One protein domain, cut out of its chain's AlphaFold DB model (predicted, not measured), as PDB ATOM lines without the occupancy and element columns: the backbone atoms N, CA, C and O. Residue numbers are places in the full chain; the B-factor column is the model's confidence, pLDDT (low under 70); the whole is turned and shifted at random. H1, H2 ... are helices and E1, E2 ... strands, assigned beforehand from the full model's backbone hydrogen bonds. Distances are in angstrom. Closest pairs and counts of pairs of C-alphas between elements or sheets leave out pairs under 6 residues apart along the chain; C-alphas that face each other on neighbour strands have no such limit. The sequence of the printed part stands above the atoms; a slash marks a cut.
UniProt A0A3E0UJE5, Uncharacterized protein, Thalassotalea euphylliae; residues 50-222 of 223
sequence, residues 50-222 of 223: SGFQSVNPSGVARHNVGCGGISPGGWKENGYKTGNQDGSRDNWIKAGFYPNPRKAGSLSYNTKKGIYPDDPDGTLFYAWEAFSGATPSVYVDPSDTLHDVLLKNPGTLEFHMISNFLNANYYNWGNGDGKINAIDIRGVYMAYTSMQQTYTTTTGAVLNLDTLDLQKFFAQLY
ATOM      1  N   SER A  50      68.697 -33.845 227.211       49.78
ATOM      2  CA  SER A  50      67.413 -33.696 226.515       49.78
ATOM      3  C   SER A  50      66.381 -32.857 227.277       49.78
ATOM      4  O   SER A  50      65.522 -32.237 226.656       49.78
ATOM      5  N   GLY A  51      66.458 -32.804 228.608       53.69
ATOM      6  CA  GLY A  51      65.646 -31.893 229.410       53.69
ATOM      7  C   GLY A  51      66.060 -30.445 229.194       53.69
ATOM      8  O   GLY A  51      65.203 -29.616 228.913       53.69
ATOM      9  N   PHE A  52      67.361 -30.150 229.184       52.69
ATOM     10  CA  PHE A  52      67.872 -28.787 228.972       52.69
ATOM     11  C   PHE A  52      67.576 -28.212 227.578       52.69
ATOM     12  O   PHE A  52      67.482 -26.998 227.432       52.69
ATOM     13  N   GLN A  53      67.403 -29.060 226.559       46.22
ATOM     14  CA  GLN A  53      67.038 -28.619 225.203       46.22
ATOM     15  C   GLN A  53      65.531 -28.393 225.007       46.22
ATOM     16  O   GLN A  53      65.131 -27.703 224.073       46.22
ATOM     17  N   SER A  54      64.690 -28.990 225.858       43.88
ATOM     18  CA  SER A  54      63.226 -28.997 225.717       43.88
ATOM     19  C   SER A  54      62.527 -27.984 226.630       43.88
ATOM     20  O   SER A  54      61.472 -27.453 226.280       43.88
ATOM     21  N   VAL A  55      63.120 -27.661 227.782       39.59
ATOM     22  CA  VAL A  55      62.615 -26.610 228.671       39.59
ATOM     23  C   VAL A  55      63.513 -25.389 228.625       39.59
ATOM     24  O   VAL A  55      64.709 -25.461 228.882       39.59
ATOM     25  N   ASN A  56      62.895 -24.240 228.352       39.50
ATOM     26  CA  ASN A  56      63.474 -22.933 228.612       39.50
ATOM     27  C   ASN A  56      64.073 -22.940 230.042       39.50
ATOM     28  O   ASN A  56      63.313 -23.131 231.000       39.50
ATOM     29  N   PRO A  57      65.397 -22.748 230.221       45.19
ATOM     30  CA  PRO A  57      66.083 -22.909 231.512       45.19
ATOM     31  C   PRO A  57      65.617 -21.934 232.610       45.19
ATOM     32  O   PRO A  57      66.078 -22.003 233.748       45.19
ATOM     33  N   SER A  58      64.672 -21.043 232.301       44.50
ATOM     34  CA  SER A  58      63.995 -20.156 233.252       44.50
ATOM     35  C   SER A  58      62.886 -20.819 234.091       44.50
ATOM     36  O   SER A  58      62.438 -20.204 235.058       44.50
ATOM     37  N   GLY A  59      62.445 -22.043 233.761       36.69
ATOM     38  CA  GLY A  59      61.259 -22.672 234.371       36.69
ATOM     39  C   GLY A  59      61.496 -23.878 235.286       36.69
ATOM     40  O   GLY A  59      60.535 -24.384 235.865       36.69
ATOM     41  N   VAL A  60      62.730 -24.367 235.434       44.38
ATOM     42  CA  VAL A  60      62.987 -25.542 236.281       44.38
ATOM     43  C   VAL A  60      62.961 -25.112 237.749       44.38
ATOM     44  O   VAL A  60      63.726 -24.245 238.175       44.38
ATOM     45  N   ALA A  61      62.004 -25.665 238.493       35.22
ATOM     46  CA  ALA A  61      61.709 -25.315 239.875       35.22
ATOM     47  C   ALA A  61      62.972 -25.336 240.744       35.22
ATOM     48  O   ALA A  61      63.708 -26.319 240.814       35.22
ATOM     49  N   ARG A  62      63.204 -24.201 241.400       40.00
ATOM     50  CA  ARG A  62      64.386 -23.917 242.202       40.00
ATOM     51  C   ARG A  62      64.480 -24.872 243.409       40.00
ATOM     52  O   ARG A  62      63.509 -25.037 244.142       40.00
ATOM     53  N   HIS A  63      65.684 -25.400 243.635       39.22
ATOM     54  CA  HIS A  63      66.229 -25.887 244.917       39.22
ATOM     55  C   HIS A  63      65.883 -27.289 245.458       39.22
ATOM     56  O   HIS A  63      66.335 -27.580 246.557       39.22
ATOM     57  N   ASN A  64      65.173 -28.173 244.745       40.28
ATOM     58  CA  ASN A  64      64.867 -29.522 245.279       40.28
ATOM     59  C   ASN A  64      64.944 -30.679 244.260       40.28
ATOM     60  O   ASN A  64      64.476 -31.776 244.561       40.28
ATOM     61  N   VAL A  65      65.486 -30.464 243.055       49.41
ATOM     62  CA  VAL A  65      65.433 -31.458 241.961       49.41
ATOM     63  C   VAL A  65      66.792 -31.637 241.286       49.41
ATOM     64  O   VAL A  65      66.907 -31.578 240.066       49.41
ATOM     65  N   GLY A  66      67.824 -31.863 242.087       54.41
ATOM     66  CA  GLY A  66      69.153 -32.124 241.561       54.41
ATOM     67  C   GLY A  66      69.379 -33.492 241.032       54.41
ATOM     68  O   GLY A  66      68.743 -34.473 241.413       54.41
ATOM     69  N   CYS A  67      70.430 -33.564 240.235       61.91
ATOM     70  CA  CYS A  67      70.968 -34.814 239.724       61.91
ATOM     71  C   CYS A  67      71.642 -35.642 240.803       61.91
ATOM     72  O   CYS A  67      72.176 -36.712 240.507       61.91
ATOM     73  N   GLY A  68      71.607 -35.175 242.053       71.94
ATOM     74  CA  GLY A  68      72.475 -35.641 243.112       71.94
ATOM     75  C   GLY A  68      73.921 -35.286 242.788       71.94
ATOM     76  O   GLY A  68      74.307 -35.137 241.634       71.94
ATOM     77  N   GLY A  69      74.742 -35.135 243.812       85.81
ATOM     78  CA  GLY A  69      76.146 -34.810 243.633       85.81
ATOM     79  C   GLY A  69      76.688 -34.057 244.826       85.81
ATOM     80  O   GLY A  69      75.941 -33.480 245.616       85.81
ATOM     81  N   ILE A  70      78.006 -34.051 244.943       91.31
ATOM     82  CA  ILE A  70      78.696 -33.216 245.911       91.31
ATOM     83  C   ILE A  70      78.666 -31.794 245.348       91.31
ATOM     84  O   ILE A  70      79.037 -31.556 244.195       91.31
ATOM     85  N   SER A  71      78.177 -30.843 246.142       91.69
ATOM     86  CA  SER A  71      78.137 -29.443 245.723       91.69
ATOM     87  C   SER A  71      79.559 -28.893 245.528       91.69
ATOM     88  O   SER A  71      80.501 -29.388 246.156       91.69
ATOM     89  N   PRO A  72      79.738 -27.811 244.751       91.69
ATOM     90  CA  PRO A  72      81.029 -27.141 244.649       91.69
ATOM     91  C   PRO A  72      81.598 -26.755 246.024       91.69
ATOM     92  O   PRO A  72      82.801 -26.845 246.259       91.69
ATOM     93  N   GLY A  73      80.718 -26.379 246.962       88.69
ATOM     94  CA  GLY A  73      81.069 -26.121 248.356       88.69
ATOM     95  C   GLY A  73      81.607 -27.363 249.067       88.69
ATOM     96  O   GLY A  73      82.618 -27.262 249.749       88.69
ATOM     97  N   GLY A  74      81.008 -28.537 248.853       90.50
ATOM     98  CA  GLY A  74      81.508 -29.806 249.390       90.50
ATOM     99  C   GLY A  74      82.919 -30.129 248.895       90.50
ATOM    100  O   GLY A  74      83.823 -30.329 249.707       90.50
ATOM    101  N   TRP A  75      83.142 -30.078 247.576       92.38
ATOM    102  CA  TRP A  75      84.466 -30.308 246.978       92.38
ATOM    103  C   TRP A  75      85.523 -29.316 247.483       92.38
ATOM    104  O   TRP A  75      86.647 -29.712 247.800       92.38
ATOM    105  N   LYS A  76      85.148 -28.037 247.601       89.25
ATOM    106  CA  LYS A  76      86.002 -26.948 248.091       89.25
ATOM    107  C   LYS A  76      86.339 -27.097 249.578       89.25
ATOM    108  O   LYS A  76      87.498 -27.003 249.970       89.25
ATOM    109  N   GLU A  77      85.342 -27.298 250.433       86.19
ATOM    110  CA  GLU A  77      85.498 -27.201 251.890       86.19
ATOM    111  C   GLU A  77      86.032 -28.470 252.544       86.19
ATOM    112  O   GLU A  77      86.593 -28.398 253.642       86.19
ATOM    113  N   ASN A  78      85.840 -29.622 251.899       87.06
ATOM    114  CA  ASN A  78      86.191 -30.917 252.466       87.06
ATOM    115  C   ASN A  78      87.378 -31.586 251.765       87.06
ATOM    116  O   ASN A  78      87.856 -32.586 252.289       87.06
ATOM    117  N   GLY A  79      87.934 -31.018 250.687       83.44
ATOM    118  CA  GLY A  79      89.040 -31.632 249.933       83.44
ATOM    119  C   GLY A  79      90.288 -31.986 250.760       83.44
ATOM    120  O   GLY A  79      91.005 -32.919 250.420       83.44
ATOM    121  N   TYR A  80      90.521 -31.311 251.891       78.06
ATOM    122  CA  TYR A  80      91.617 -31.612 252.828       78.06
ATOM    123  C   TYR A  80      91.220 -32.544 253.989       78.06
ATOM    124  O   TYR A  80      92.068 -32.945 254.788       78.06
ATOM    125  N   LYS A  81      89.930 -32.848 254.150       81.50
ATOM    126  CA  LYS A  81      89.414 -33.704 255.223       81.50
ATOM    127  C   LYS A  81      89.421 -35.156 254.765       81.50
ATOM    128  O   LYS A  81      89.123 -35.452 253.612       81.50
ATOM    129  N   THR A  82      89.727 -36.062 255.682       78.38
ATOM    130  CA  THR A  82      89.594 -37.511 255.490       78.38
ATOM    131  C   THR A  82      88.325 -38.015 256.168       78.38
ATOM    132  O   THR A  82      87.929 -37.479 257.207       78.38
ATOM    133  N   GLY A  83      87.731 -39.081 255.629       77.25
ATOM    134  CA  GLY A  83      86.545 -39.719 256.199       77.25
ATOM    135  C   GLY A  83      85.262 -39.470 255.405       77.25
ATOM    136  O   GLY A  83      85.281 -39.172 254.211       77.25
ATOM    137  N   ASN A  84      84.125 -39.635 256.084       82.94
ATOM    138  CA  ASN A  84      82.810 -39.800 255.452       82.94
ATOM    139  C   ASN A  84      82.100 -38.481 255.091       82.94
ATOM    140  O   ASN A  84      80.875 -38.459 255.017       82.94
ATOM    141  N   GLN A  85      82.824 -37.370 254.930       86.44
ATOM    142  CA  GLN A  85      82.212 -36.115 254.484       86.44
ATOM    143  C   GLN A  85      82.155 -36.052 252.956       86.44
ATOM    144  O   GLN A  85      83.096 -36.461 252.285       86.44
ATOM    145  N   ASP A  86      81.087 -35.471 252.421       88.69
ATOM    146  CA  ASP A  86      80.946 -35.222 250.988       88.69
ATOM    147  C   ASP A  86      82.034 -34.278 250.472       88.69
ATOM    148  O   ASP A  86      82.235 -33.186 251.008       88.69
ATOM    149  N   GLY A  87      82.730 -34.683 249.414       89.25
ATOM    150  CA  GLY A  87      83.851 -33.933 248.849       89.25
ATOM    151  C   GLY A  87      85.141 -34.077 249.649       89.25
ATOM    152  O   GLY A  87      86.028 -33.235 249.511       89.25
ATOM    153  N   SER A  88      85.248 -35.113 250.492       90.50
ATOM    154  CA  SER A  88      86.480 -35.431 251.216       90.50
ATOM    155  C   SER A  88      87.631 -35.758 250.266       90.50
ATOM    156  O   SER A  88      87.435 -36.053 249.083       90.50
ATOM    157  N   ARG A  89      88.856 -35.774 250.800       87.69
ATOM    158  CA  ARG A  89      90.062 -36.215 250.084       87.69
ATOM    159  C   ARG A  89      89.861 -37.568 249.396       87.69
ATOM    160  O   ARG A  89      90.289 -37.754 248.261       87.69
ATOM    161  N   ASP A  90      89.165 -38.494 250.050       89.31
ATOM    162  CA  ASP A  90      88.899 -39.824 249.498       89.31
ATOM    163  C   ASP A  90      87.939 -39.765 248.301       89.31
ATOM    164  O   ASP A  90      88.074 -40.556 247.367       89.31
ATOM    165  N   ASN A  91      86.987 -38.822 248.289       93.31
ATOM    166  CA  ASN A  91      86.129 -38.598 247.125       93.31
ATOM    167  C   ASN A  91      86.922 -38.032 245.946       93.31
ATOM    168  O   ASN A  91      86.710 -38.481 244.824       93.31
ATOM    169  N   TRP A  92      87.848 -37.101 246.191       93.56
ATOM    170  CA  TRP A  92      88.709 -36.556 245.139       93.56
ATOM    171  C   TRP A  92      89.564 -37.652 244.496       93.56
ATOM    172  O   TRP A  92      89.557 -37.801 243.275       93.56
ATOM    173  N   ILE A  93      90.213 -38.484 245.316       91.81
ATOM    174  CA  ILE A  93      91.049 -39.589 244.829       91.81
ATOM    175  C   ILE A  93      90.216 -40.591 244.031       91.81
ATOM    176  O   ILE A  93      90.640 -41.038 242.969       91.81
ATOM    177  N   LYS A  94      89.006 -40.919 244.499       94.12
ATOM    178  CA  LYS A  94      88.071 -41.776 243.752       94.12
ATOM    179  C   LYS A  94      87.598 -41.141 242.444       94.12
ATOM    180  O   LYS A  94      87.339 -41.871 241.497       94.12
ATOM    181  N   ALA A  95      87.504 -39.813 242.384       95.50
ATOM    182  CA  ALA A  95      87.251 -39.081 241.147       95.50
ATOM    183  C   ALA A  95      88.476 -39.062 240.208       95.50
ATOM    184  O   ALA A  95      88.346 -38.616 239.076       95.50
ATOM    185  N   GLY A  96      89.647 -39.529 240.657       95.31
ATOM    186  CA  GLY A  96      90.889 -39.532 239.884       95.31
ATOM    187  C   GLY A  96      91.701 -38.239 239.990       95.31
ATOM    188  O   GLY A  96      92.618 -38.042 239.198       95.31
ATOM    189  N   PHE A  97      91.387 -37.365 240.950       94.56
ATOM    190  CA  PHE A  97      92.020 -36.054 241.100       94.56
ATOM    191  C   PHE A  97      92.595 -35.862 242.497       94.56
ATOM    192  O   PHE A  97      92.138 -36.451 243.476       94.56
ATOM    193  N   TYR A  98      93.577 -34.972 242.606       90.50
ATOM    194  CA  TYR A  98      94.168 -34.618 243.888       90.50
ATOM    195  C   TYR A  98      93.785 -33.184 244.256       90.50
ATOM    196  O   TYR A  98      94.125 -32.261 243.513       90.50
ATOM    197  N   PRO A  99      93.123 -32.969 245.408       85.00
ATOM    198  CA  PRO A  99      92.680 -31.647 245.840       85.00
ATOM    199  C   PRO A  99      93.829 -30.757 246.304       85.00
ATOM    200  O   PRO A  99      93.540 -29.675 246.790       85.00
ATOM    201  N   ASN A 100      95.082 -31.236 246.251       74.06
ATOM    202  CA  ASN A 100      96.201 -30.730 247.043       74.06
ATOM    203  C   ASN A 100      96.181 -29.197 247.128       74.06
ATOM    204  O   ASN A 100      96.526 -28.530 246.149       74.06
ATOM    205  N   PRO A 101      95.816 -28.632 248.283       61.41
ATOM    206  CA  PRO A 101      95.955 -27.208 248.498       61.41
ATOM    207  C   PRO A 101      97.456 -26.917 248.670       61.41
ATOM    208  O   PRO A 101      97.956 -26.799 249.789       61.41
ATOM    209  N   ARG A 102      98.235 -26.857 247.584       51.59
ATOM    210  CA  ARG A 102      99.645 -26.423 247.645       51.59
ATOM    211  C   ARG A 102      99.679 -24.916 247.939       51.59
ATOM    212  O   ARG A 102      98.792 -24.181 247.539       51.59
ATOM    213  N   LYS A 103     100.632 -24.321 248.666       43.41
ATOM    214  CA  LYS A 103     102.038 -24.607 249.017       43.41
ATOM    215  C   LYS A 103     102.357 -23.961 250.383       43.41
ATOM    216  O   LYS A 103     101.600 -23.113 250.858       43.41
ATOM    217  N   ALA A 104     103.520 -24.270 250.969       39.28
ATOM    218  CA  ALA A 104     104.120 -23.500 252.067       39.28
ATOM    219  C   ALA A 104     104.209 -22.001 251.694       39.28
ATOM    220  O   ALA A 104     105.093 -21.604 250.945       39.28
ATOM    221  N   GLY A 105     103.247 -21.194 252.155       42.59
ATOM    222  CA  GLY A 105     103.111 -19.773 251.802       42.59
ATOM    223  C   GLY A 105     101.717 -19.350 251.317       42.59
ATOM    224  O   GLY A 105     101.442 -18.156 251.281       42.59
ATOM    225  N   SER A 106     100.822 -20.291 250.996       41.28
ATOM    226  CA  SER A 106      99.416 -19.988 250.693       41.28
ATOM    227  C   SER A 106      98.660 -19.617 251.973       41.28
ATOM    228  O   SER A 106      98.847 -20.247 253.021       41.28
ATOM    229  N   LEU A 107      97.826 -18.577 251.901       41.41
ATOM    230  CA  LEU A 107      96.920 -18.177 252.974       41.41
ATOM    231  C   LEU A 107      96.056 -19.385 253.328       41.41
ATOM    232  O   LEU A 107      95.248 -19.852 252.534       41.41
ATOM    233  N   SER A 108      96.273 -19.922 254.521       47.47
ATOM    234  CA  SER A 108      95.552 -21.075 255.036       47.47
ATOM    235  C   SER A 108      94.045 -20.976 254.781       47.47
ATOM    236  O   SER A 108      93.440 -19.974 255.171       47.47
ATOM    237  N   TYR A 109      93.410 -22.025 254.252       45.34
ATOM    238  CA  TYR A 109      91.966 -22.160 254.421       45.34
ATOM    239  C   TYR A 109      91.706 -22.491 255.894       45.34
ATOM    240  O   TYR A 109      91.863 -23.628 256.340       45.34
ATOM    241  N   ASN A 110      91.381 -21.456 256.669       47.56
ATOM    242  CA  ASN A 110      91.052 -21.552 258.088       47.56
ATOM    243  C   ASN A 110      92.146 -22.247 258.933       47.56
ATOM    244  O   ASN A 110      91.859 -23.222 259.621       47.56
ATOM    245  N   THR A 111      93.408 -21.804 258.803       47.09
ATOM    246  CA  THR A 111      94.605 -22.287 259.545       47.09
ATOM    247  C   THR A 111      94.936 -23.785 259.455       47.09
ATOM    248  O   THR A 111      95.950 -24.222 260.004       47.09
ATOM    249  N   LYS A 112      94.171 -24.583 258.702       48.34
ATOM    250  CA  LYS A 112      94.413 -26.018 258.519       48.34
ATOM    251  C   LYS A 112      95.342 -26.247 257.332       48.34
ATOM    252  O   LYS A 112      94.980 -26.012 256.184       48.34
ATOM    253  N   LYS A 113      96.562 -26.708 257.620       47.16
ATOM    254  CA  LYS A 113      97.508 -27.175 256.603       47.16
ATOM    255  C   LYS A 113      97.004 -28.516 256.066       47.16
ATOM    256  O   LYS A 113      97.162 -29.538 256.721       47.16
ATOM    257  N   GLY A 114      96.348 -28.488 254.912       52.22
ATOM    258  CA  GLY A 114      95.830 -29.667 254.216       52.22
ATOM    259  C   GLY A 114      96.882 -30.372 253.366       52.22
ATOM    260  O   GLY A 114      96.604 -30.674 252.217       52.22
ATOM    261  N   ILE A 115      98.086 -30.571 253.899       54.91
ATOM    262  CA  ILE A 115      99.145 -31.303 253.202       54.91
ATOM    263  C   ILE A 115      99.553 -32.435 254.132       54.91
ATOM    264  O   ILE A 115     100.264 -32.203 255.114       54.91
ATOM    265  N   TYR A 116      99.077 -33.649 253.856       57.22
ATOM    266  CA  TYR A 116      99.761 -34.815 254.399       57.22
ATOM    267  C   TYR A 116     101.159 -34.853 253.750       57.22
ATOM    268  O   TYR A 116     101.261 -34.567 252.558       57.22
ATOM    269  N   PRO A 117     102.245 -35.140 254.493       56.59
ATOM    270  CA  PRO A 117     103.616 -35.080 253.964       56.59
ATOM    271  C   PRO A 117     103.839 -35.867 252.664       56.59
ATOM    272  O   PRO A 117     104.679 -35.478 251.858       56.59
ATOM    273  N   ASP A 118     103.043 -36.916 252.453       64.06
ATOM    274  CA  ASP A 118     103.110 -37.814 251.300       64.06
ATOM    275  C   ASP A 118     102.034 -37.523 250.237       64.06
ATOM    276  O   ASP A 118     101.817 -38.331 249.332       64.06
ATOM    277  N   ASP A 119     101.314 -36.399 250.339       66.19
ATOM    278  CA  ASP A 119     100.302 -36.051 249.346       66.19
ATOM    279  C   ASP A 119     100.958 -35.732 247.995       66.19
ATOM    280  O   ASP A 119     101.851 -34.873 247.919       66.19
ATOM    281  N   PRO A 120     100.493 -36.368 246.903       75.38
ATOM    282  CA  PRO A 120     100.943 -36.002 245.574       75.38
ATOM    283  C   PRO A 120     100.566 -34.554 245.279       75.38
ATOM    284  O   PRO A 120      99.671 -33.965 245.889       75.38
ATOM    285  N   ASP A 121     101.269 -33.977 244.313       80.38
ATOM    286  CA  ASP A 121     100.894 -32.720 243.683       80.38
ATOM    287  C   ASP A 121      99.395 -32.646 243.366       80.38
ATOM    288  O   ASP A 121      98.781 -33.631 242.959       80.38
ATOM    289  N   GLY A 122      98.803 -31.474 243.580       87.25
ATOM    290  CA  GLY A 122      97.398 -31.259 243.245       87.25
ATOM    291  C   GLY A 122      97.224 -31.280 241.752       87.25
ATOM    292  O   GLY A 122      98.114 -30.843 241.020       87.25
ATOM    293  N   THR A 123      96.077 -31.769 241.292       93.00
ATOM    294  CA  THR A 123      95.821 -31.768 239.860       93.00
ATOM    295  C   THR A 123      95.653 -30.329 239.398       93.00
ATOM    296  O   THR A 123      94.711 -29.642 239.805       93.00
ATOM    297  N   LEU A 124      96.592 -29.871 238.568       94.31
ATOM    298  CA  LEU A 124      96.559 -28.540 237.973       94.31
ATOM    299  C   LEU A 124      95.297 -28.374 237.130       94.31
ATOM    300  O   LEU A 124      94.859 -29.309 236.458       94.31
ATOM    301  N   PHE A 125      94.737 -27.168 237.114       96.00
ATOM    302  CA  PHE A 125      93.602 -26.850 236.255       96.00
ATOM    303  C   PHE A 125      93.924 -27.139 234.780       96.00
ATOM    304  O   PHE A 125      93.133 -27.761 234.072       96.00
ATOM    305  N   TYR A 126      95.132 -26.772 234.346       96.69
ATOM    306  CA  TYR A 126      95.626 -26.999 232.988       96.69
ATOM    307  C   TYR A 126      96.291 -28.369 232.780       96.69
ATOM    308  O   TYR A 126      96.969 -28.565 231.773       96.69
ATOM    309  N   ALA A 127      96.128 -29.324 233.702       95.88
ATOM    310  CA  ALA A 127      96.620 -30.681 233.487       95.88
ATOM    311  C   ALA A 127      95.901 -31.345 232.295       95.88
ATOM    312  O   ALA A 127      94.767 -30.989 231.948       95.88
ATOM    313  N   TRP A 128      96.554 -32.310 231.641       95.25
ATOM    314  CA  TRP A 128      96.014 -32.958 230.437       95.25
ATOM    315  C   TRP A 128      94.735 -33.751 230.744       95.25
ATOM    316  O   TRP A 128      93.820 -33.784 229.919       95.25
ATOM    317  N   GLU A 129      94.656 -34.322 231.945       94.88
ATOM    318  CA  GLU A 129      93.500 -35.020 232.505       94.88
ATOM    319  C   GLU A 129      92.357 -34.075 232.926       94.88
ATOM    320  O   GLU A 129      91.235 -34.528 233.145       94.88
ATOM    321  N   ALA A 130      92.628 -32.768 233.013       96.06
ATOM    322  CA  ALA A 130      91.684 -31.719 233.390       96.06
ATOM    323  C   ALA A 130      91.370 -30.808 232.185       96.06
ATOM    324  O   ALA A 130      90.814 -31.272 231.191       96.06
ATOM    325  N   PHE A 131      91.721 -29.519 232.229       97.50
ATOM    326  CA  PHE A 131      91.321 -28.510 231.237       97.50
ATOM    327  C   PHE A 131      92.508 -27.925 230.463       97.50
ATOM    328  O   PHE A 131      92.526 -26.742 230.125       97.50
ATOM    329  N   SER A 132      93.516 -28.751 230.162       96.94
ATOM    330  CA  SER A 132      94.628 -28.361 229.284       96.94
ATOM    331  C   SER A 132      94.131 -27.717 227.985       96.94
ATOM    332  O   SER A 132      93.388 -28.338 227.225       96.94
ATOM    333  N   GLY A 133      94.609 -26.502 227.709       94.88
ATOM    334  CA  GLY A 133      94.269 -25.720 226.516       94.88
ATOM    335  C   GLY A 133      93.026 -24.837 226.649       94.88
ATOM    336  O   GLY A 133      92.699 -24.139 225.694       94.88
ATOM    337  N   ALA A 134      92.333 -24.850 227.792       96.31
ATOM    338  CA  ALA A 134      91.225 -23.933 228.036       96.31
ATOM    339  C   ALA A 134      91.715 -22.482 228.142       96.31
ATOM    340  O   ALA A 134      92.812 -22.216 228.633       96.31
ATOM    341  N   THR A 135      90.854 -21.540 227.762       97.19
ATOM    342  CA  THR A 135      90.999 -20.106 228.053       97.19
ATOM    343  C   THR A 135      89.873 -19.687 229.001       97.19
ATOM    344  O   THR A 135      88.780 -19.364 228.529       97.19
ATOM    345  N   PRO A 136      90.088 -19.759 230.328       97.12
ATOM    346  CA  PRO A 136      89.014 -19.592 231.299       97.12
ATOM    347  C   PRO A 136      88.373 -18.206 231.272       97.12
ATOM    348  O   PRO A 136      88.996 -17.218 230.890       97.12
ATOM    349  N   SER A 137      87.124 -18.132 231.733       96.12
ATOM    350  CA  SER A 137      86.370 -16.878 231.852       96.12
ATOM    351  C   SER A 137      86.858 -15.983 232.999       96.12
ATOM    352  O   SER A 137      86.523 -14.800 233.067       96.12
ATOM    353  N   VAL A 138      87.678 -16.544 233.888       96.50
ATOM    354  CA  VAL A 138      88.307 -15.875 235.029       96.50
ATOM    355  C   VAL A 138      89.816 -16.072 234.993       96.50
ATOM    356  O   VAL A 138      90.325 -16.953 234.304       96.50
ATOM    357  N   TYR A 139      90.558 -15.274 235.759       96.12
ATOM    358  CA  TYR A 139      91.992 -15.510 235.902       96.12
ATOM    359  C   TYR A 139      92.245 -16.830 236.649       96.12
ATOM    360  O   TYR A 139      91.764 -17.026 237.768       96.12
ATOM    361  N   VAL A 140      93.023 -17.716 236.026       95.12
ATOM    362  CA  VAL A 140      93.507 -18.977 236.604       95.12
ATOM    363  C   VAL A 140      95.010 -19.039 236.376       95.12
ATOM    364  O   VAL A 140      95.460 -19.051 235.225       95.12
ATOM    365  N   ASP A 141      95.783 -19.062 237.462       93.06
ATOM    366  CA  ASP A 141      97.239 -19.141 237.379       93.06
ATOM    367  C   ASP A 141      97.665 -20.493 236.774       93.06
ATOM    368  O   ASP A 141      97.035 -21.511 237.065       93.06
ATOM    369  N   PRO A 142      98.738 -20.568 235.967       92.00
ATOM    370  CA  PRO A 142      99.251 -21.846 235.465       92.00
ATOM    371  C   PRO A 142      99.575 -22.872 236.562       92.00
ATOM    372  O   PRO A 142      99.577 -24.073 236.296       92.00
ATOM    373  N   SER A 143      99.861 -22.405 237.781       90.50
ATOM    374  CA  SER A 143     100.117 -23.243 238.954       90.50
ATOM    375  C   SER A 143      98.876 -23.561 239.793       90.50
ATOM    376  O   SER A 143      98.993 -24.324 240.752       90.50
ATOM    377  N   ASP A 144      97.705 -23.025 239.436       90.81
ATOM    378  CA  ASP A 144      96.469 -23.279 240.169       90.81
ATOM    379  C   ASP A 144      95.972 -24.702 239.937       90.81
ATOM    380  O   ASP A 144      95.840 -25.185 238.808       90.81
ATOM    381  N   THR A 145      95.655 -25.372 241.038       92.25
ATOM    382  CA  THR A 145      94.967 -26.659 241.032       92.25
ATOM    383  C   THR A 145      93.471 -26.483 240.802       92.25
ATOM    384  O   THR A 145      92.910 -25.398 240.971       92.25
ATOM    385  N   LEU A 146      92.777 -27.573 240.473       94.88
ATOM    386  CA  LEU A 146      91.310 -27.589 240.451       94.88
ATOM    387  C   LEU A 146      90.712 -27.093 241.780       94.88
ATOM    388  O   LEU A 146      89.698 -26.396 241.785       94.88
ATOM    389  N   HIS A 147      91.349 -27.423 242.906       91.69
ATOM    390  CA  HIS A 147      90.919 -26.977 244.232       91.69
ATOM    391  C   HIS A 147      91.165 -25.481 244.454       91.69
ATOM    392  O   HIS A 147      90.277 -24.792 244.958       91.69
ATOM    393  N   ASP A 148      92.302 -24.949 243.996       89.81
ATOM    394  CA  ASP A 148      92.590 -23.510 244.057       89.81
ATOM    395  C   ASP A 148      91.560 -22.699 243.271       89.81
ATOM    396  O   ASP A 148      91.068 -21.684 243.763       89.81
ATOM    397  N   VAL A 149      91.170 -23.167 242.082       93.25
ATOM    398  CA  VAL A 149      90.124 -22.508 241.289       93.25
ATOM    399  C   VAL A 149      88.782 -22.539 242.024       93.25
ATOM    400  O   VAL A 149      88.094 -21.517 242.074       93.25
ATOM    401  N   LEU A 150      88.432 -23.659 242.671       92.94
ATOM    402  CA  LEU A 150      87.224 -23.748 243.500       92.94
ATOM    403  C   LEU A 150      87.245 -22.781 244.698       92.94
ATOM    404  O   LEU A 150      86.194 -22.282 245.108       92.94
ATOM    405  N   LEU A 151      88.422 -22.521 245.275       89.06
ATOM    406  CA  LEU A 151      88.602 -21.598 246.398       89.06
ATOM    407  C   LEU A 151      88.569 -20.129 245.968       89.06
ATOM    408  O   LEU A 151      87.904 -19.321 246.617       89.06
ATOM    409  N   LYS A 152      89.294 -19.784 244.901       90.31
ATOM    410  CA  LYS A 152      89.512 -18.402 244.452       90.31
ATOM    411  C   LYS A 152      88.319 -17.819 243.706       90.31
ATOM    412  O   LYS A 152      88.081 -16.620 243.801       90.31
ATOM    413  N   ASN A 153      87.571 -18.658 242.990       93.00
ATOM    414  CA  ASN A 153      86.571 -18.210 242.022       93.00
ATOM    415  C   ASN A 153      85.147 -18.713 242.343       93.00
ATOM    416  O   ASN A 153      84.487 -19.258 241.456       93.00
ATOM    417  N   PRO A 154      84.626 -18.575 243.579       93.50
ATOM    418  CA  PRO A 154      83.323 -19.124 243.938       93.50
ATOM    419  C   PRO A 154      82.189 -18.527 243.092       93.50
ATOM    420  O   PRO A 154      82.110 -17.319 242.892       93.50
ATOM    421  N   GLY A 155      81.286 -19.391 242.626       93.50
ATOM    422  CA  GLY A 155      80.106 -19.006 241.844       93.50
ATOM    423  C   GLY A 155      80.371 -18.690 240.370       93.50
ATOM    424  O   GLY A 155      79.447 -18.280 239.682       93.50
ATOM    425  N   THR A 156      81.598 -18.866 239.881       96.75
ATOM    426  CA  THR A 156      81.965 -18.664 238.468       96.75
ATOM    427  C   THR A 156      81.630 -19.886 237.607       96.75
ATOM    428  O   THR A 156      81.283 -20.953 238.126       96.75
ATOM    429  N   LEU A 157      81.748 -19.754 236.282       96.88
ATOM    430  CA  LEU A 157      81.600 -20.877 235.354       96.88
ATOM    431  C   LEU A 157      82.542 -22.031 235.721       96.88
ATOM    432  O   LEU A 157      82.089 -23.163 235.879       96.88
ATOM    433  N   GLU A 158      83.828 -21.740 235.915       97.62
ATOM    434  CA  GLU A 158      84.862 -22.713 236.268       97.62
ATOM    435  C   GLU A 158      84.532 -23.428 237.578       97.62
ATOM    436  O   GLU A 158      84.675 -24.643 237.677       97.62
ATOM    437  N   PHE A 159      84.019 -22.699 238.568       96.75
ATOM    438  CA  PHE A 159      83.626 -23.269 239.853       96.75
ATOM    439  C   PHE A 159      82.520 -24.321 239.723       96.75
ATOM    440  O   PHE A 159      82.625 -25.421 240.274       96.75
ATOM    441  N   HIS A 160      81.468 -24.009 238.967       96.25
ATOM    442  CA  HIS A 160      80.379 -24.950 238.724       96.25
ATOM    443  C   HIS A 160      80.829 -26.114 237.839       96.25
ATOM    444  O   HIS A 160      80.494 -27.270 238.099       96.25
ATOM    445  N   MET A 161      81.608 -25.820 236.805       97.19
ATOM    446  CA  MET A 161      82.095 -26.796 235.842       97.19
ATOM    447  C   MET A 161      83.025 -27.827 236.503       97.19
ATOM    448  O   MET A 161      82.778 -29.024 236.363       97.19
ATOM    449  N   ILE A 162      84.008 -27.395 237.308       97.56
ATOM    450  CA  ILE A 162      84.922 -28.295 238.031       97.56
ATOM    451  C   ILE A 162      84.132 -29.229 238.948       97.56
ATOM    452  O   ILE A 162      84.364 -30.435 238.949       97.56
ATOM    453  N   SER A 163      83.157 -28.706 239.693       96.12
ATOM    454  CA  SER A 163      82.323 -29.534 240.571       96.12
ATOM    455  C   SER A 163      81.554 -30.610 239.808       96.12
ATOM    456  O   SER A 163      81.465 -31.747 240.271       96.12
ATOM    457  N   ASN A 164      80.983 -30.271 238.651       96.00
ATOM    458  CA  ASN A 164      80.292 -31.250 237.816       96.00
ATOM    459  C   ASN A 164      81.255 -32.279 237.246       96.00
ATOM    460  O   ASN A 164      80.936 -33.463 237.228       96.00
ATOM    461  N   PHE A 165      82.434 -31.842 236.818       97.62
ATOM    462  CA  PHE A 165      83.466 -32.724 236.297       97.62
ATOM    463  C   PHE A 165      83.926 -33.738 237.354       97.62
ATOM    464  O   PHE A 165      83.984 -34.936 237.073       97.62
ATOM    465  N   LEU A 166      84.157 -33.292 238.592       97.12
ATOM    466  CA  LEU A 166      84.485 -34.171 239.719       97.12
ATOM    467  C   LEU A 166      83.336 -35.130 240.045       97.12
ATOM    468  O   LEU A 166      83.569 -36.326 240.198       97.12
ATOM    469  N   ASN A 167      82.091 -34.641 240.093       95.69
ATOM    470  CA  ASN A 167      80.918 -35.490 240.314       95.69
ATOM    471  C   ASN A 167      80.771 -36.563 239.233       95.69
ATOM    472  O   ASN A 167      80.538 -37.726 239.556       95.69
ATOM    473  N   ALA A 168      80.925 -36.191 237.965       95.00
ATOM    474  CA  ALA A 168      80.777 -37.116 236.855       95.00
ATOM    475  C   ALA A 168      81.833 -38.222 236.877       95.00
ATOM    476  O   ALA A 168      81.493 -39.374 236.619       95.00
ATOM    477  N   ASN A 169      83.077 -37.906 237.249       96.81
ATOM    478  CA  ASN A 169      84.108 -38.923 237.452       96.81
ATOM    479  C   ASN A 169      83.828 -39.781 238.696       96.81
ATOM    480  O   ASN A 169      83.859 -41.005 238.620       96.81
ATOM    481  N   TYR A 170      83.494 -39.159 239.830       95.31
ATOM    482  CA  TYR A 170      83.268 -39.860 241.097       95.31
ATOM    483  C   TYR A 170      82.089 -40.844 241.045       95.31
ATOM    484  O   TYR A 170      82.191 -41.976 241.513       95.31
ATOM    485  N   TYR A 171      80.962 -40.413 240.478       93.06
ATOM    486  CA  TYR A 171      79.740 -41.212 240.371       93.06
ATOM    487  C   TYR A 171      79.624 -41.965 239.044       93.06
ATOM    488  O   TYR A 171      78.631 -42.666 238.846       93.06
ATOM    489  N   ASN A 172      80.597 -41.816 238.142       93.06
ATOM    490  CA  ASN A 172      80.585 -42.415 236.812       93.06
ATOM    491  C   ASN A 172      79.300 -42.052 236.024       93.06
ATOM    492  O   ASN A 172      78.534 -42.923 235.604       93.06
ATOM    493  N   TRP A 173      79.022 -40.751 235.883       91.38
ATOM    494  CA  TRP A 173      77.855 -40.237 235.148       91.38
ATOM    495  C   TRP A 173      77.960 -40.480 233.639       91.38
ATOM    496  O   TRP A 173      79.054 -40.560 233.079       91.38
ATOM    497  N   GLY A 174      76.812 -40.553 232.961       85.75
ATOM    498  CA  GLY A 174      76.749 -40.742 231.509       85.75
ATOM    499  C   GLY A 174      76.661 -42.202 231.066       85.75
ATOM    500  O   GLY A 174      76.720 -42.481 229.873       85.75
ATOM    501  N   ASN A 175      76.451 -43.141 231.994       84.94
ATOM    502  CA  ASN A 175      76.271 -44.571 231.705       84.94
ATOM    503  C   ASN A 175      74.794 -44.954 231.513       84.94
ATOM    504  O   ASN A 175      74.303 -45.935 232.070       84.94
ATOM    505  N   GLY A 176      74.052 -44.142 230.755       81.62
ATOM    506  CA  GLY A 176      72.615 -44.338 230.526       81.62
ATOM    507  C   GLY A 176      71.712 -43.907 231.690       81.62
ATOM    508  O   GLY A 176      70.492 -44.052 231.603       81.62
ATOM    509  N   ASP A 177      72.292 -43.320 232.741       78.50
ATOM    510  CA  ASP A 177      71.590 -42.679 233.864       78.50
ATOM    511  C   ASP A 177      70.949 -41.336 233.481       78.50
ATOM    512  O   ASP A 177      70.248 -40.716 234.278       78.50
ATOM    513  N   GLY A 178      71.181 -40.903 232.240       81.00
ATOM    514  CA  GLY A 178      70.700 -39.638 231.729       81.00
ATOM    515  C   GLY A 178      71.433 -38.455 232.333       81.00
ATOM    516  O   GLY A 178      70.876 -37.380 232.271       81.00
ATOM    517  N   LYS A 179      72.627 -38.605 232.909       86.19
ATOM    518  CA  LYS A 179      73.473 -37.473 233.312       86.19
ATOM    519  C   LYS A 179      74.546 -37.212 232.261       86.19
ATOM    520  O   LYS A 179      74.810 -38.055 231.405       86.19
ATOM    521  N   ILE A 180      75.151 -36.028 232.298       90.00
ATOM    522  CA  ILE A 180      76.241 -35.681 231.382       90.00
ATOM    523  C   ILE A 180      77.533 -36.410 231.788       90.00
ATOM    524  O   ILE A 180      77.886 -36.459 232.966       90.00
ATOM    525  N   ASN A 181      78.227 -37.001 230.813       94.56
ATOM    526  CA  ASN A 181      79.494 -37.691 231.044       94.56
ATOM    527  C   ASN A 181      80.613 -36.687 231.393       94.56
ATOM    528  O   ASN A 181      80.588 -35.541 230.944       94.56
ATOM    529  N   ALA A 182      81.629 -37.117 232.143       95.88
ATOM    530  CA  ALA A 182      82.802 -36.295 232.453       95.88
ATOM    531  C   ALA A 182      83.519 -35.770 231.192       95.88
ATOM    532  O   ALA A 182      83.904 -34.600 231.144       95.88
ATOM    533  N   ILE A 183      83.645 -36.606 230.153       96.75
ATOM    534  CA  ILE A 183      84.207 -36.211 228.853       96.75
ATOM    535  C   ILE A 183      83.380 -35.100 228.208       96.75
ATOM    536  O   ILE A 183      83.958 -34.178 227.638       96.75
ATOM    537  N   ASP A 184      82.054 -35.160 228.333       96.69
ATOM    538  CA  ASP A 184      81.154 -34.166 227.756       96.69
ATOM    539  C   ASP A 184      81.198 -32.854 228.539       96.69
ATOM    540  O   ASP A 184      81.246 -31.795 227.929       96.69
ATOM    541  N   ILE A 185      81.259 -32.892 229.876       96.56
ATOM    542  CA  ILE A 185      81.450 -31.680 230.694       96.56
ATOM    543  C   ILE A 185      82.721 -30.947 230.263       96.56
ATOM    544  O   ILE A 185      82.688 -29.744 229.990       96.56
ATOM    545  N   ARG A 186      83.830 -31.688 230.155       97.56
ATOM    546  CA  ARG A 186      85.103 -31.153 229.673       97.56
ATOM    547  C   ARG A 186      84.975 -30.631 228.248       97.56
ATOM    548  O   ARG A 186      85.364 -29.501 227.985       97.56
ATOM    549  N   GLY A 187      84.413 -31.419 227.338       97.62
ATOM    550  CA  GLY A 187      84.285 -31.055 225.933       97.62
ATOM    551  C   GLY A 187      83.435 -29.807 225.706       97.62
ATOM    552  O   GLY A 187      83.855 -28.929 224.957       97.62
ATOM    553  N   VAL A 188      82.305 -29.673 226.406       97.50
ATOM    554  CA  VAL A 188      81.450 -28.477 226.365       97.50
ATOM    555  C   VAL A 188      82.216 -27.241 226.821       97.50
ATOM    556  O   VAL A 188      82.185 -26.215 226.144       97.50
ATOM    557  N   TYR A 189      82.928 -27.329 227.946       98.00
ATOM    558  CA  TYR A 189      83.711 -26.207 228.461       98.00
ATOM    559  C   TYR A 189      84.867 -25.820 227.524       98.00
ATOM    560  O   TYR A 189      85.084 -24.638 227.251       98.00
ATOM    561  N   MET A 190      85.577 -26.806 226.970       97.81
ATOM    562  CA  MET A 190      86.653 -26.578 226.001       97.81
ATOM    563  C   MET A 190      86.130 -25.951 224.701       97.81
ATOM    564  O   MET A 190      86.736 -25.020 224.175       97.81
ATOM    565  N   ALA A 191      84.988 -26.423 224.199       97.69
ATOM    566  CA  ALA A 191      84.331 -25.860 223.024       97.69
ATOM    567  C   ALA A 191      83.902 -24.407 223.271       97.69
ATOM    568  O   ALA A 191      84.180 -23.541 222.444       97.69
ATOM    569  N   TYR A 192      83.310 -24.128 224.436       97.12
ATOM    570  CA  TYR A 192      82.903 -22.781 224.833       97.12
ATOM    571  C   TYR A 192      84.089 -21.816 224.920       97.12
ATOM    572  O   TYR A 192      84.074 -20.755 224.301       97.12
ATOM    573  N   THR A 193      85.152 -22.203 225.630       96.31
ATOM    574  CA  THR A 193      86.358 -21.367 225.767       96.31
ATOM    575  C   THR A 193      87.090 -21.177 224.434       96.31
ATOM    576  O   THR A 193      87.651 -20.116 224.189       96.31
ATOM    577  N   SER A 194      86.978 -22.136 223.512       96.56
ATOM    578  CA  SER A 194      87.494 -22.032 222.137       96.56
ATOM    579  C   SER A 194      86.536 -21.330 221.158       96.56
ATOM    580  O   SER A 194      86.724 -21.442 219.944       96.56
ATOM    581  N   MET A 195      85.498 -20.645 221.659       96.00
ATOM    582  CA  MET A 195      84.500 -19.904 220.873       96.00
ATOM    583  C   MET A 195      83.796 -20.746 219.791       96.00
ATOM    584  O   MET A 195      83.473 -20.253 218.709       96.00
ATOM    585  N   GLN A 196      83.569 -22.033 220.055       96.94
ATOM    586  CA  GLN A 196      82.758 -22.880 219.181       96.94
ATOM    587  C   GLN A 196      81.271 -22.572 219.384       96.94
ATOM    588  O   GLN A 196      80.822 -22.361 220.507       96.94
ATOM    589  N   GLN A 197      80.488 -22.618 218.306       97.19
ATOM    590  CA  GLN A 197      79.041 -22.362 218.363       97.19
ATOM    591  C   GLN A 197      78.253 -23.560 218.900       97.19
ATOM    592  O   GLN A 197      77.168 -23.407 219.460       97.19
ATOM    593  N   THR A 198      78.763 -24.778 218.704       96.56
ATOM    594  CA  THR A 198      78.073 -26.002 219.117       96.56
ATOM    595  C   THR A 198      79.028 -27.055 219.668       96.56
ATOM    596  O   THR A 198      80.226 -27.035 219.393       96.56
ATOM    597  N   TYR A 199      78.479 -27.989 220.444       96.62
ATOM    598  CA  TYR A 199      79.170 -29.191 220.905       96.62
ATOM    599  C   TYR A 199      78.245 -30.406 220.810       96.62
ATOM    600  O   TYR A 199      77.117 -30.365 221.302       96.62
ATOM    601  N   THR A 200      78.720 -31.496 220.208       96.06
ATOM    602  CA  THR A 200      77.998 -32.775 220.167       96.06
ATOM    603  C   THR A 200      78.526 -33.695 221.257       96.06
ATOM    604  O   THR A 200      79.707 -34.035 221.256       96.06
ATOM    605  N   THR A 201      77.652 -34.112 222.171       94.69
ATOM    606  CA  THR A 201      78.016 -35.016 223.265       94.69
ATOM    607  C   THR A 201      78.260 -36.443 222.788       94.69
ATOM    608  O   THR A 201      77.824 -36.844 221.709       94.69
ATOM    609  N   THR A 202      78.874 -37.259 223.644       91.94
ATOM    610  CA  THR A 202      79.068 -38.704 223.436       91.94
ATOM    611  C   THR A 202      77.761 -39.463 223.196       91.94
ATOM    612  O   THR A 202      77.755 -40.505 222.544       91.94
ATOM    613  N   THR A 203      76.637 -38.928 223.673       88.75
ATOM    614  CA  THR A 203      75.286 -39.463 223.450       88.75
ATOM    615  C   THR A 203      74.627 -38.976 222.152       88.75
ATOM    616  O   THR A 203      73.505 -39.379 221.851       88.75
ATOM    617  N   GLY A 204      75.300 -38.116 221.381       89.69
ATOM    618  CA  GLY A 204      74.819 -37.559 220.115       89.69
ATOM    619  C   GLY A 204      73.943 -36.309 220.244       89.69
ATOM    620  O   GLY A 204      73.440 -35.815 219.236       89.69
ATOM    621  N   ALA A 205      73.748 -35.773 221.450       89.25
ATOM    622  CA  ALA A 205      72.967 -34.557 221.644       89.25
ATOM    623  C   ALA A 205      73.809 -33.309 221.326       89.25
ATOM    624  O   ALA A 205      74.979 -33.221 221.688       89.25
ATOM    625  N   VAL A 206      73.208 -32.337 220.632       92.88
ATOM    626  CA  VAL A 206      73.910 -31.139 220.138       92.88
ATOM    627  C   VAL A 206      73.563 -29.919 220.981       92.88
ATOM    628  O   VAL A 206      72.432 -29.444 220.953       92.88
ATOM    629  N   LEU A 207      74.529 -29.386 221.718       91.81
ATOM    630  CA  LEU A 207      74.386 -28.170 222.512       91.81
ATOM    631  C   LEU A 207      74.728 -26.944 221.664       91.81
ATOM    632  O   LEU A 207      75.778 -26.917 221.031       91.81
ATOM    633  N   ASN A 208      73.855 -25.934 221.671       94.94
ATOM    634  CA  ASN A 208      74.115 -24.628 221.063       94.94
ATOM    635  C   ASN A 208      74.707 -23.692 222.125       94.94
ATOM    636  O   ASN A 208      74.001 -23.272 223.039       94.94
ATOM    637  N   LEU A 209      75.994 -23.379 221.997       94.75
ATOM    638  CA  LEU A 209      76.767 -22.611 222.972       94.75
ATOM    639  C   LEU A 209      76.560 -21.094 222.852       94.75
ATOM    640  O   LEU A 209      76.811 -20.388 223.822       94.75
ATOM    641  N   ASP A 210      76.029 -20.600 221.728       93.25
ATOM    642  CA  ASP A 210      75.715 -19.172 221.543       93.25
ATOM    643  C   ASP A 210      74.505 -18.737 222.382       93.25
ATOM    644  O   ASP A 210      74.371 -17.579 222.775       93.25
ATOM    645  N   THR A 211      73.593 -19.677 222.637       92.06
ATOM    646  CA  THR A 211      72.333 -19.418 223.356       92.06
ATOM    647  C   THR A 211      72.312 -19.987 224.772       92.06
ATOM    648  O   THR A 211      71.445 -19.627 225.571       92.06
ATOM    649  N   LEU A 212      73.247 -20.883 225.093       91.19
ATOM    650  CA  LEU A 212      73.298 -21.565 226.377       91.19
ATOM    651  C   LEU A 212      74.033 -20.708 227.412       91.19
ATOM    652  O   LEU A 212      75.230 -20.456 227.296       91.19
ATOM    653  N   ASP A 213      73.335 -20.335 228.484       94.19
ATOM    654  CA  ASP A 213      73.985 -19.814 229.689       94.19
ATOM    655  C   ASP A 213      74.712 -20.966 230.392       94.19
ATOM    656  O   ASP A 213      74.134 -21.710 231.191       94.19
ATOM    657  N   LEU A 214      75.983 -21.144 230.033       93.56
ATOM    658  CA  LEU A 214      76.759 -22.303 230.446       93.56
ATOM    659  C   LEU A 214      77.005 -22.337 231.962       93.56
ATOM    660  O   LEU A 214      77.042 -23.411 232.566       93.56
ATOM    661  N   GLN A 215      77.109 -21.167 232.594       94.19
ATOM    662  CA  GLN A 215      77.254 -21.070 234.041       94.19
ATOM    663  C   GLN A 215      75.990 -21.575 234.741       94.19
ATOM    664  O   GLN A 215      76.090 -22.410 235.642       94.19
ATOM    665  N   LYS A 216      74.799 -21.131 234.309       91.38
ATOM    666  CA  LYS A 216      73.527 -21.642 234.848       91.38
ATOM    667  C   LYS A 216      73.326 -23.122 234.552       91.38
ATOM    668  O   LYS A 216      72.862 -23.843 235.432       91.38
ATOM    669  N   PHE A 217      73.691 -23.568 233.351       90.88
ATOM    670  CA  PHE A 217      73.637 -24.975 232.966       90.88
ATOM    671  C   PHE A 217      74.429 -25.844 233.949       90.88
ATOM    672  O   PHE A 217      73.866 -26.753 234.553       90.88
ATOM    673  N   PHE A 218      75.702 -25.519 234.200       92.38
ATOM    674  CA  PHE A 218      76.499 -26.264 235.175       92.38
ATOM    675  C   PHE A 218      76.001 -26.080 236.610       92.38
ATOM    676  O   PHE A 218      76.001 -27.044 237.372       92.38
ATOM    677  N   ALA A 219      75.539 -24.892 236.998       89.75
ATOM    678  CA  ALA A 219      75.016 -24.676 238.345       89.75
ATOM    679  C   ALA A 219      73.835 -25.608 238.674       89.75
ATOM    680  O   ALA A 219      73.707 -26.057 239.806       89.75
ATOM    681  N   GLN A 220      72.991 -25.931 237.691       85.94
ATOM    682  CA  GLN A 220      71.823 -26.799 237.878       85.94
ATOM    683  C   GLN A 220      72.174 -28.293 237.967       85.94
ATOM    684  O   GLN A 220      71.426 -29.061 238.560       85.94
ATOM    685  N   LEU A 221      73.313 -28.729 237.423       83.38
ATOM    686  CA  LEU A 221      73.638 -30.156 237.305       83.38
ATOM    687  C   LEU A 221      73.984 -30.860 238.627       83.38
ATOM    688  O   LEU A 221      73.942 -32.084 238.685       83.38
ATOM    689  N   TYR A 222      74.299 -30.134 239.698       75.69
ATOM    690  CA  TYR A 222      74.576 -30.721 241.018       75.69
ATOM    691  C   TYR A 222      73.540 -30.306 242.087       75.69
ATOM    692  O   TYR A 222      73.744 -30.605 243.265       75.69
TER     693      TYR A 222
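AT A GLANCE: This is residues 50 to 222 of the 223 residues of an uncharacterized protein of Thalassotalea euphylliae (UniProt A0A3E0UJE5). Amid little regular structure, five helices pack round core helix H5, and the hairpin E1-E2 packs on H6. The printed part has 173 residues, 65 in named elements, mostly helix: H1 to H6, antiparallel E1 and E2, then H7. It is compact, spanning 49 by 32 by 26 A, radius of gyration of the C-alphas 16.0 A.

HOW THE PARTS SIT: H2, residues 72 to 78, H3, 89 to 94, H4, 146 to 152, H6, 182 to 193, and H7, 214 to 220, touch the hub H5, 157 to 171. Hairpin H5 and H6 stand at a shallow tilt of 17 degrees, C-alphas 168 and 182 closest at 4.9 A. In hairpin E1, residues 198 to 200, and E2, 206 to 208, N 199 and O 207 are within hydrogen-bond range, 3.0 A. Every helix O i to N i+4 pair is too.

IN THESE COORDINATES: H1, residues 50 to 54, begins at (67.413, -33.696, 226.515) and touches no helix. H5 is 21.0 A long. H7 ends at (71.823, -26.799, 237.878).

THE WHOLE: Links H1-H2 and H3-H4 are long. Residues 50 to 67 and 101 to 119 have pLDDT under 70.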